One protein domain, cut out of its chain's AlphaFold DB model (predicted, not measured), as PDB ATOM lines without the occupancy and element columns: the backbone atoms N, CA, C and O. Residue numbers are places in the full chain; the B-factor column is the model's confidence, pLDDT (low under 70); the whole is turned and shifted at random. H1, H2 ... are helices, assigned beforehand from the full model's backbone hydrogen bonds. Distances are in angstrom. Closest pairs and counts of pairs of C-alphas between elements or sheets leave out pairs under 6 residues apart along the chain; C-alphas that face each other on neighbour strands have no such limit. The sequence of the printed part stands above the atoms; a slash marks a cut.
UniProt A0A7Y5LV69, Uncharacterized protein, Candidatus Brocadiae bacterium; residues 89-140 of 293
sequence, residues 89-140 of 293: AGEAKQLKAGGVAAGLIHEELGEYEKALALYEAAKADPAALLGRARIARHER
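Overview. This is residues 89 to 140 of the 293 residues of an uncharacterized protein of Candidatus Brocadiae bacterium (UniProt A0A7Y5LV69). Three helices, H2, H3 and H4, make a small up-and-down bundle, with H2 and H4 running the same way and H3 running back between them along the chain. A shorter helix, H1, sits at one end of the long axis and packs on H2 alone, at a steep angle to it. The printed part has 52 residues with four named helices, H1 to H4 in chain order, and no named strand; the class is all helix. It is compact, with a radius of gyration of the C-alphas of 10.2 A, and only just elongated, spanning 33 by 22 by 13 A.

Along the chain. H1 is residues 89 to 97, 12.3 A from its first C-alpha, at (17.191, 50.901, -98.337), to its last. H2 is residues 99 to 108, 14.6 A long, and begins with C-alpha 99 at (18.879, 57.511, -82.686). H3 is residues 112 to 121, 14.0 A long. H4, the longest, is residues 126 to 138, 18.5 A long, and ends with C-alpha 138 at (36.005, 46.767, -77.179).

Arrangement. H2 is the hub and touches the three other helices. H1 and H2 touch at a steep tilt of 57 degrees, opposite ways; their closest C-alphas, of Leu 95 and Ala 102, are 4.6 A apart. H2 and H3 form a helical hairpin at a shallow tilt of 19 degrees, with the C-alphas of Gly 103 and Ala 115 closest at 4.1 A. H3 and H4 form another, at a shallow tilt of 30 degrees, with the C-alphas of Tyr 119 and Ala 128 closest at 4.6 A. H2 and H4 touch and run the same way at a shallow tilt of 25 degrees; their closest C-alphas, of Val 100 and Ala 128, are 5.8 A apart. H1 is apart from H3 and H4. In H1, H2, H3 and H4 every O i to N i+4 pair is within hydrogen-bond range.

Size, cuts and confidence. The two C-alphas farthest apart, of Ala 89 and Arg 140, are 33.7 A from each other. The printed part has no cut, and its three links are tight. The mean pLDDT of the printed part is 95.1, and no printed residue is under 70.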
ATOM      1  N   ALA A  89      18.250  49.900 -98.511       89.56
ATOM      2  CA  ALA A  89      17.191  50.901 -98.337       89.56
ATOM      3  C   ALA A  89      16.676  50.981 -96.882       89.56
ATOM      4  O   ALA A  89      16.377  52.070 -96.384       89.56
ATOM      5  N   GLY A  90      16.601  49.837 -96.189       88.75
ATOM      6  CA  GLY A  90      16.212  49.771 -94.778       88.75
ATOM      7  C   GLY A  90      17.237  50.441 -93.862       88.75
ATOM      8  O   GLY A  90      16.871  51.250 -93.010       88.75
ATOM      9  N   GLU A  91      18.520  50.184 -94.099       90.38
ATOM     10  CA  GLU A  91      19.611  50.787 -93.329       90.38
ATOM     11  C   GLU A  91      19.734  52.283 -93.587       90.38
ATOM     12  O   GLU A  91      19.848  53.061 -92.650       90.38
ATOM     13  N   ALA A  92      19.646  52.713 -94.847       93.44
ATOM     14  CA  ALA A  92      19.670  54.126 -95.207       93.44
ATOM     15  C   ALA A  92      18.538  54.899 -94.512       93.44
ATOM     16  O   ALA A  92      18.736  56.027 -94.053       93.44
ATOM     17  N   LYS A  93      17.354  54.281 -94.378       94.81
ATOM     18  CA  LYS A  93      16.233  54.849 -93.620       94.81
ATOM     19  C   LYS A  93      16.570  54.990 -92.132       94.81
ATOM     20  O   LYS A  93      16.290  56.044 -91.566       94.81
ATOM     21  N   GLN A  94      17.161  53.968 -91.513       93.38
ATOM     22  CA  GLN A  94      17.571  53.999 -90.103       93.38
ATOM     23  C   GLN A  94      18.672  55.040 -89.857       93.38
ATOM     24  O   GLN A  94      18.514  55.889 -88.986       93.38
ATOM     25  N   LEU A  95      19.721  55.052 -90.686       94.31
ATOM     26  CA  LEU A  95      20.808  56.035 -90.639       94.31
ATOM     27  C   LEU A  95      20.284  57.472 -90.748       94.31
ATOM     28  O   LEU A  95      20.702  58.344 -89.993       94.31
ATOM     29  N   LYS A  96      19.325  57.719 -91.649       94.81
ATOM     30  CA  LYS A  96      18.693  59.036 -91.801       94.81
ATOM     31  C   LYS A  96      17.819  59.419 -90.602       94.81
ATOM     32  O   LYS A  96      17.744  60.598 -90.269       94.81
ATOM     33  N   ALA A  97      17.126  58.454 -89.995       92.75
ATOM     34  CA  ALA A  97      16.282  58.693 -88.826       92.75
ATOM     35  C   ALA A  97      17.102  58.995 -87.558       92.75
ATOM     36  O   ALA A  97      16.617  59.702 -86.676       92.75
ATOM     37  N   GLY A  98      18.339  58.497 -87.483       94.25
ATOM     38  CA  GLY A  98      19.208  58.664 -86.323       94.25
ATOM     39  C   GLY A  98      18.782  57.796 -85.133       94.25
ATOM     40  O   GLY A  98      18.129  56.762 -85.285       94.25
ATOM     41  N   GLY A  99      19.177  58.218 -83.931       95.50
ATOM     42  CA  GLY A  99      18.879  57.511 -82.686       95.50
ATOM     43  C   GLY A  99      19.598  56.166 -82.550       95.50
ATOM     44  O   GLY A  99      20.634  55.924 -83.168       95.50
ATOM     45  N   VAL A 100      19.036  55.289 -81.718       96.38
ATOM     46  CA  VAL A 100      19.673  54.029 -81.299       96.38
ATOM     47  C   VAL A 100      19.870  53.057 -82.458       96.38
ATOM     48  O   VAL A 100      20.941  52.475 -82.583       96.38
ATOM     49  N   ALA A 101      18.885  52.942 -83.353       95.12
ATOM     50  CA  ALA A 101      18.994  52.073 -84.524       95.12
ATOM     51  C   ALA A 101      20.154  52.490 -85.442       95.12
ATOM     52  O   ALA A 101      20.898  51.635 -85.905       95.12
ATOM     53  N   ALA A 102      20.353  53.792 -85.673       96.25
ATOM     54  CA  ALA A 102      21.519  54.279 -86.411       96.25
ATOM     55  C   ALA A 102      22.827  54.054 -85.634       96.25
ATOM     56  O   ALA A 102      23.849  53.735 -86.238       96.25
ATOM     57  N   GLY A 103      22.790  54.191 -84.303       96.31
ATOM     58  CA  GLY A 103      23.929  53.914 -83.429       96.31
ATOM     59  C   GLY A 103      24.431  52.480 -83.580       96.31
ATOM     60  O   GLY A 103      25.623  52.287 -83.799       96.31
ATOM     61  N   LEU A 104      23.515  51.506 -83.593       94.06
ATOM     62  CA  LEU A 104      23.831  50.089 -83.792       94.06
ATOM     63  C   LEU A 104      24.488  49.831 -85.151       94.06
ATOM     64  O   LEU A 104      25.476  49.110 -85.234       94.06
ATOM     65  N   ILE A 105      24.000  50.483 -86.211       93.19
ATOM     66  CA  ILE A 105      24.618  50.382 -87.541       93.19
ATOM     67  C   ILE A 105      26.058  50.886 -87.513       93.19
ATOM     68  O   ILE A 105      26.953  50.232 -88.040       93.19
ATOM     69  N   HIS A 106      26.293  52.045 -86.901       94.56
ATOM     70  CA  HIS A 106      27.640  52.593 -86.788       94.56
ATOM     71  C   HIS A 106      28.546  51.724 -85.907       94.56
ATOM     72  O   HIS A 106      29.710  51.541 -86.254       94.56
ATOM     73  N   GLU A 107      28.030  51.149 -84.819       94.00
ATOM     74  CA  GLU A 107      28.767  50.210 -83.967       94.00
ATOM     75  C   GLU A 107      29.205  48.970 -84.755       94.00
ATOM     76  O   GLU A 107      30.390  48.644 -84.771       94.00
ATOM     77  N   GLU A 108      28.281  48.326 -85.468       89.88
ATOM     78  CA  GLU A 108      28.565  47.146 -86.292       89.88
ATOM     79  C   GLU A 108      29.496  47.435 -87.475       89.88
ATOM     80  O   GLU A 108      30.100  46.517 -88.019       89.88
ATOM     81  N   LEU A 109      29.623  48.698 -87.890       89.06
ATOM     82  CA  LEU A 109      30.581  49.138 -88.906       89.06
ATOM     83  C   LEU A 109      31.945  49.542 -88.317       89.06
ATOM     84  O   LEU A 109      32.846  49.906 -89.076       89.06
ATOM     85  N   GLY A 110      32.111  49.488 -86.992       90.50
ATOM     86  CA  GLY A 110      33.315  49.948 -86.294       90.50
ATOM     87  C   GLY A 110      33.450  51.475 -86.224       90.50
ATOM     88  O   GLY A 110      34.498  51.997 -85.848       90.50
ATOM     89  N   GLU A 111      32.404  52.227 -86.574       93.75
ATOM     90  CA  GLU A 111      32.368  53.692 -86.539       93.75
ATOM     91  C   GLU A 111      31.985  54.197 -85.134       93.75
ATOM     92  O   GLU A 111      31.001  54.921 -84.949       93.75
ATOM     93  N   TYR A 112      32.768  53.802 -84.126       95.56
ATOM     94  CA  TYR A 112      32.420  53.970 -82.711       95.56
ATOM     95  C   TYR A 112      32.181  55.415 -82.283       95.56
ATOM     96  O   TYR A 112      31.285  55.661 -81.485       95.56
ATOM     97  N   GLU A 113      32.903  56.390 -82.839       96.88
ATOM     98  CA  GLU A 113      32.667  57.806 -82.526       96.88
ATOM     99  C   GLU A 113      31.246  58.252 -82.911       96.88
ATOM    100  O   GLU A 113      30.569  58.932 -82.136       96.88
ATOM    101  N   LYS A 114      30.760  57.824 -84.084       97.00
ATOM    102  CA  LYS A 114      29.400  58.133 -84.549       97.00
ATOM    103  C   LYS A 114      28.357  57.381 -83.726       97.00
ATOM    104  O   LYS A 114      27.344  57.968 -83.345       97.00
ATOM    105  N   ALA A 115      28.617  56.107 -83.431       97.50
ATOM    106  CA  ALA A 115      27.742  55.282 -82.607       97.50
ATOM    107  C   ALA A 115      27.573  55.878 -81.202       97.50
ATOM    108  O   ALA A 115      26.450  56.102 -80.754       97.50
ATOM    109  N   LEU A 116      28.683  56.240 -80.548       97.56
ATOM    110  CA  LEU A 116      28.682  56.871 -79.230       97.56
ATOM    111  C   LEU A 116      27.920  58.194 -79.234       97.56
ATOM    112  O   LEU A 116      27.116  58.409 -78.335       97.56
ATOM    113  N   ALA A 117      28.100  59.056 -80.239       97.50
ATOM    114  CA  ALA A 117      27.351  60.313 -80.319       97.50
ATOM    115  C   ALA A 117      25.825  60.085 -80.338       97.50
ATOM    116  O   ALA A 117      25.074  60.799 -79.667       97.50
ATOM    117  N   LEU A 118      25.367  59.064 -81.068       98.06
ATOM    118  CA  LEU A 118      23.952  58.691 -81.139       98.06
ATOM    119  C   LEU A 118      23.457  58.055 -79.839       98.06
ATOM    120  O   LEU A 118      22.376  58.404 -79.357       98.06
ATOM    121  N   TYR A 119      24.250  57.169 -79.240       97.81
ATOM    122  CA  TYR A 119      23.912  56.555 -77.962       97.81
ATOM    123  C   TYR A 119      23.856  57.581 -76.836       97.81
ATOM    124  O   TYR A 119      22.907  57.550 -76.055       97.81
ATOM    125  N   GLU A 120      24.803  58.521 -76.769       95.31
ATOM    126  CA  GLU A 120      24.816  59.624 -75.800       95.31
ATOM    127  C   GLU A 120      23.555  60.488 -75.899       95.31
ATOM    128  O   GLU A 120      22.922  60.788 -74.880       95.31
ATOM    129  N   ALA A 121      23.113  60.798 -77.122       96.38
ATOM    130  CA  ALA A 121      21.870  61.529 -77.354       96.38
ATOM    131  C   ALA A 121      20.619  60.767 -76.868       96.38
ATOM    132  O   ALA A 121      19.672  61.397 -76.392       96.38
ATOM    133  N   ALA A 122      20.626  59.430 -76.928       94.00
ATOM    134  CA  ALA A 122      19.531  58.565 -76.475       94.00
ATOM    135  C   ALA A 122      19.490  58.335 -74.946       94.00
ATOM    136  O   ALA A 122      18.557  57.716 -74.436       94.00
ATOM    137  N   LYS A 123      20.446  58.892 -74.184       89.62
ATOM    138  CA  LYS A 123      20.470  58.891 -72.707       89.62
ATOM    139  C   LYS A 123      20.224  57.500 -72.091       89.62
ATOM    140  O   LYS A 123      21.040  56.610 -72.280       89.62
ATOM    141  N   ALA A 124      19.156  57.355 -71.303       91.44
ATOM    142  CA  ALA A 124      18.844  56.178 -70.494       91.44
ATOM    143  C   ALA A 124      18.116  55.070 -71.275       91.44
ATOM    144  O   ALA A 124      17.582  54.153 -70.659       91.44
ATOM    145  N   ASP A 125      18.062  55.170 -72.605       97.19
ATOM    146  CA  ASP A 125      17.569  54.088 -73.449       97.19
ATOM    147  C   ASP A 125      18.406  52.807 -73.218       97.19
ATOM    148  O   ASP A 125      19.635  52.861 -73.345       97.19
ATOM    149  N   PRO A 126      17.780  51.668 -72.864       97.81
ATOM    150  CA  PRO A 126      18.495  50.428 -72.564       97.81
ATOM    151  C   PRO A 126      19.431  49.949 -73.685       97.81
ATOM    152  O   PRO A 126      20.585  49.606 -73.420       97.81
ATOM    153  N   ALA A 127      18.992  50.000 -74.947       97.19
ATOM    154  CA  ALA A 127      19.818  49.584 -76.078       97.19
ATOM    155  C   ALA A 127      21.000  50.540 -76.298       97.19
ATOM    156  O   ALA A 127      22.109  50.095 -76.597       97.19
ATOM    157  N   ALA A 128      20.809  51.845 -76.077       97.88
ATOM    158  CA  ALA A 128      21.915  52.799 -76.104       97.88
ATOM    159  C   ALA A 128      22.944  52.532 -74.994       97.88
ATOM    160  O   ALA A 128      24.147  52.625 -75.233       97.88
ATOM    161  N   LEU A 129      22.494  52.205 -73.778       98.50
ATOM    162  CA  LEU A 129      23.382  51.873 -72.659       98.50
ATOM    163  C   LEU A 129      24.178  50.592 -72.934       98.50
ATOM    164  O   LEU A 129      25.387  50.564 -72.696       98.50
ATOM    165  N   LEU A 130      23.532  49.573 -73.500       98.06
ATOM    166  CA  LEU A 130      24.196  48.348 -73.936       98.06
ATOM    167  C   LEU A 130      25.257  48.620 -75.012       98.06
ATOM    168  O   LEU A 130      26.392  48.165 -74.876       98.06
ATOM    169  N   GLY A 131      24.929  49.411 -76.036       97.62
ATOM    170  CA  GLY A 131      25.880  49.793 -77.084       97.62
ATOM    171  C   GLY A 131      27.103  50.533 -76.528       97.62
ATOM    172  O   GLY A 131      28.244  50.228 -76.879       97.62
ATOM    173  N   ARG A 132      26.913  51.444 -75.560       98.06
ATOM    174  CA  ARG A 132      28.037  52.093 -74.855       98.06
ATOM    175  C   ARG A 132      28.899  51.094 -74.087       98.06
ATOM    176  O   ARG A 132      30.121  51.224 -74.111       98.06
ATOM    177  N   ALA A 133      28.287  50.117 -73.413       98.00
ATOM    178  CA  ALA A 133      29.020  49.077 -72.693       98.00
ATOM    179  C   ALA A 133      29.883  48.236 -73.649       98.00
ATOM    180  O   ALA A 133      31.077  48.060 -73.396       98.00
ATOM    181  N   ARG A 134      29.310  47.805 -74.780       97.38
ATOM    182  CA  ARG A 134      29.994  47.022 -75.821       97.38
ATOM    183  C   ARG A 134      31.172  47.779 -76.437       97.38
ATOM    184  O   ARG A 134      32.276  47.234 -76.495       97.38
ATOM    185  N   ILE A 135      30.978  49.048 -76.807       97.38
ATOM    186  CA  ILE A 135      32.054  49.903 -77.337       97.38
ATOM    187  C   ILE A 135      33.151  50.111 -76.285       97.38
ATOM    188  O   ILE A 135      34.331  49.904 -76.567       97.38
ATOM    189  N   ALA A 136      32.782  50.456 -75.048       97.44
ATOM    190  CA  ALA A 136      33.753  50.653 -73.976       97.44
ATOM    191  C   ALA A 136      34.561  49.378 -73.684       97.44
ATOM    192  O   ALA A 136      35.771  49.458 -73.468       97.44
ATOM    193  N   ARG A 137      33.926  48.200 -73.720       96.62
ATOM    194  CA  ARG A 137      34.606  46.904 -73.605       96.62
ATOM    195  C   ARG A 137      35.568  46.664 -74.764       96.62
ATOM    196  O   ARG A 137      36.706  46.270 -74.516       96.62
ATOM    197  N   HIS A 138      35.144  46.910 -76.004       94.31
ATOM    198  CA  HIS A 138      36.005  46.767 -77.179       94.31
ATOM    199  C   HIS A 138      37.281  47.615 -77.046       94.31
ATOM    200  O   HIS A 138      38.389  47.128 -77.269       94.31
ATOM    201  N   GLU A 139      37.142  48.857 -76.580       95.06
ATOM    202  CA  GLU A 139      38.257  49.777 -76.331       95.06
ATOM    203  C   GLU A 139      39.005  49.517 -75.009       95.06
ATOM    204  O   GLU A 139      39.922  50.263 -74.658       95.06
ATOM    205  N   ARG A 140      38.618  48.482 -74.248       94.88
ATOM    206  CA  ARG A 140      39.142  48.148 -72.909       94.88
ATOM    207  C   ARG A 140      39.024  49.283 -71.881       94.88
ATOM    208  O   ARG A 140      39.769  49.336 -70.902       94.88
TER     209      ARG A 140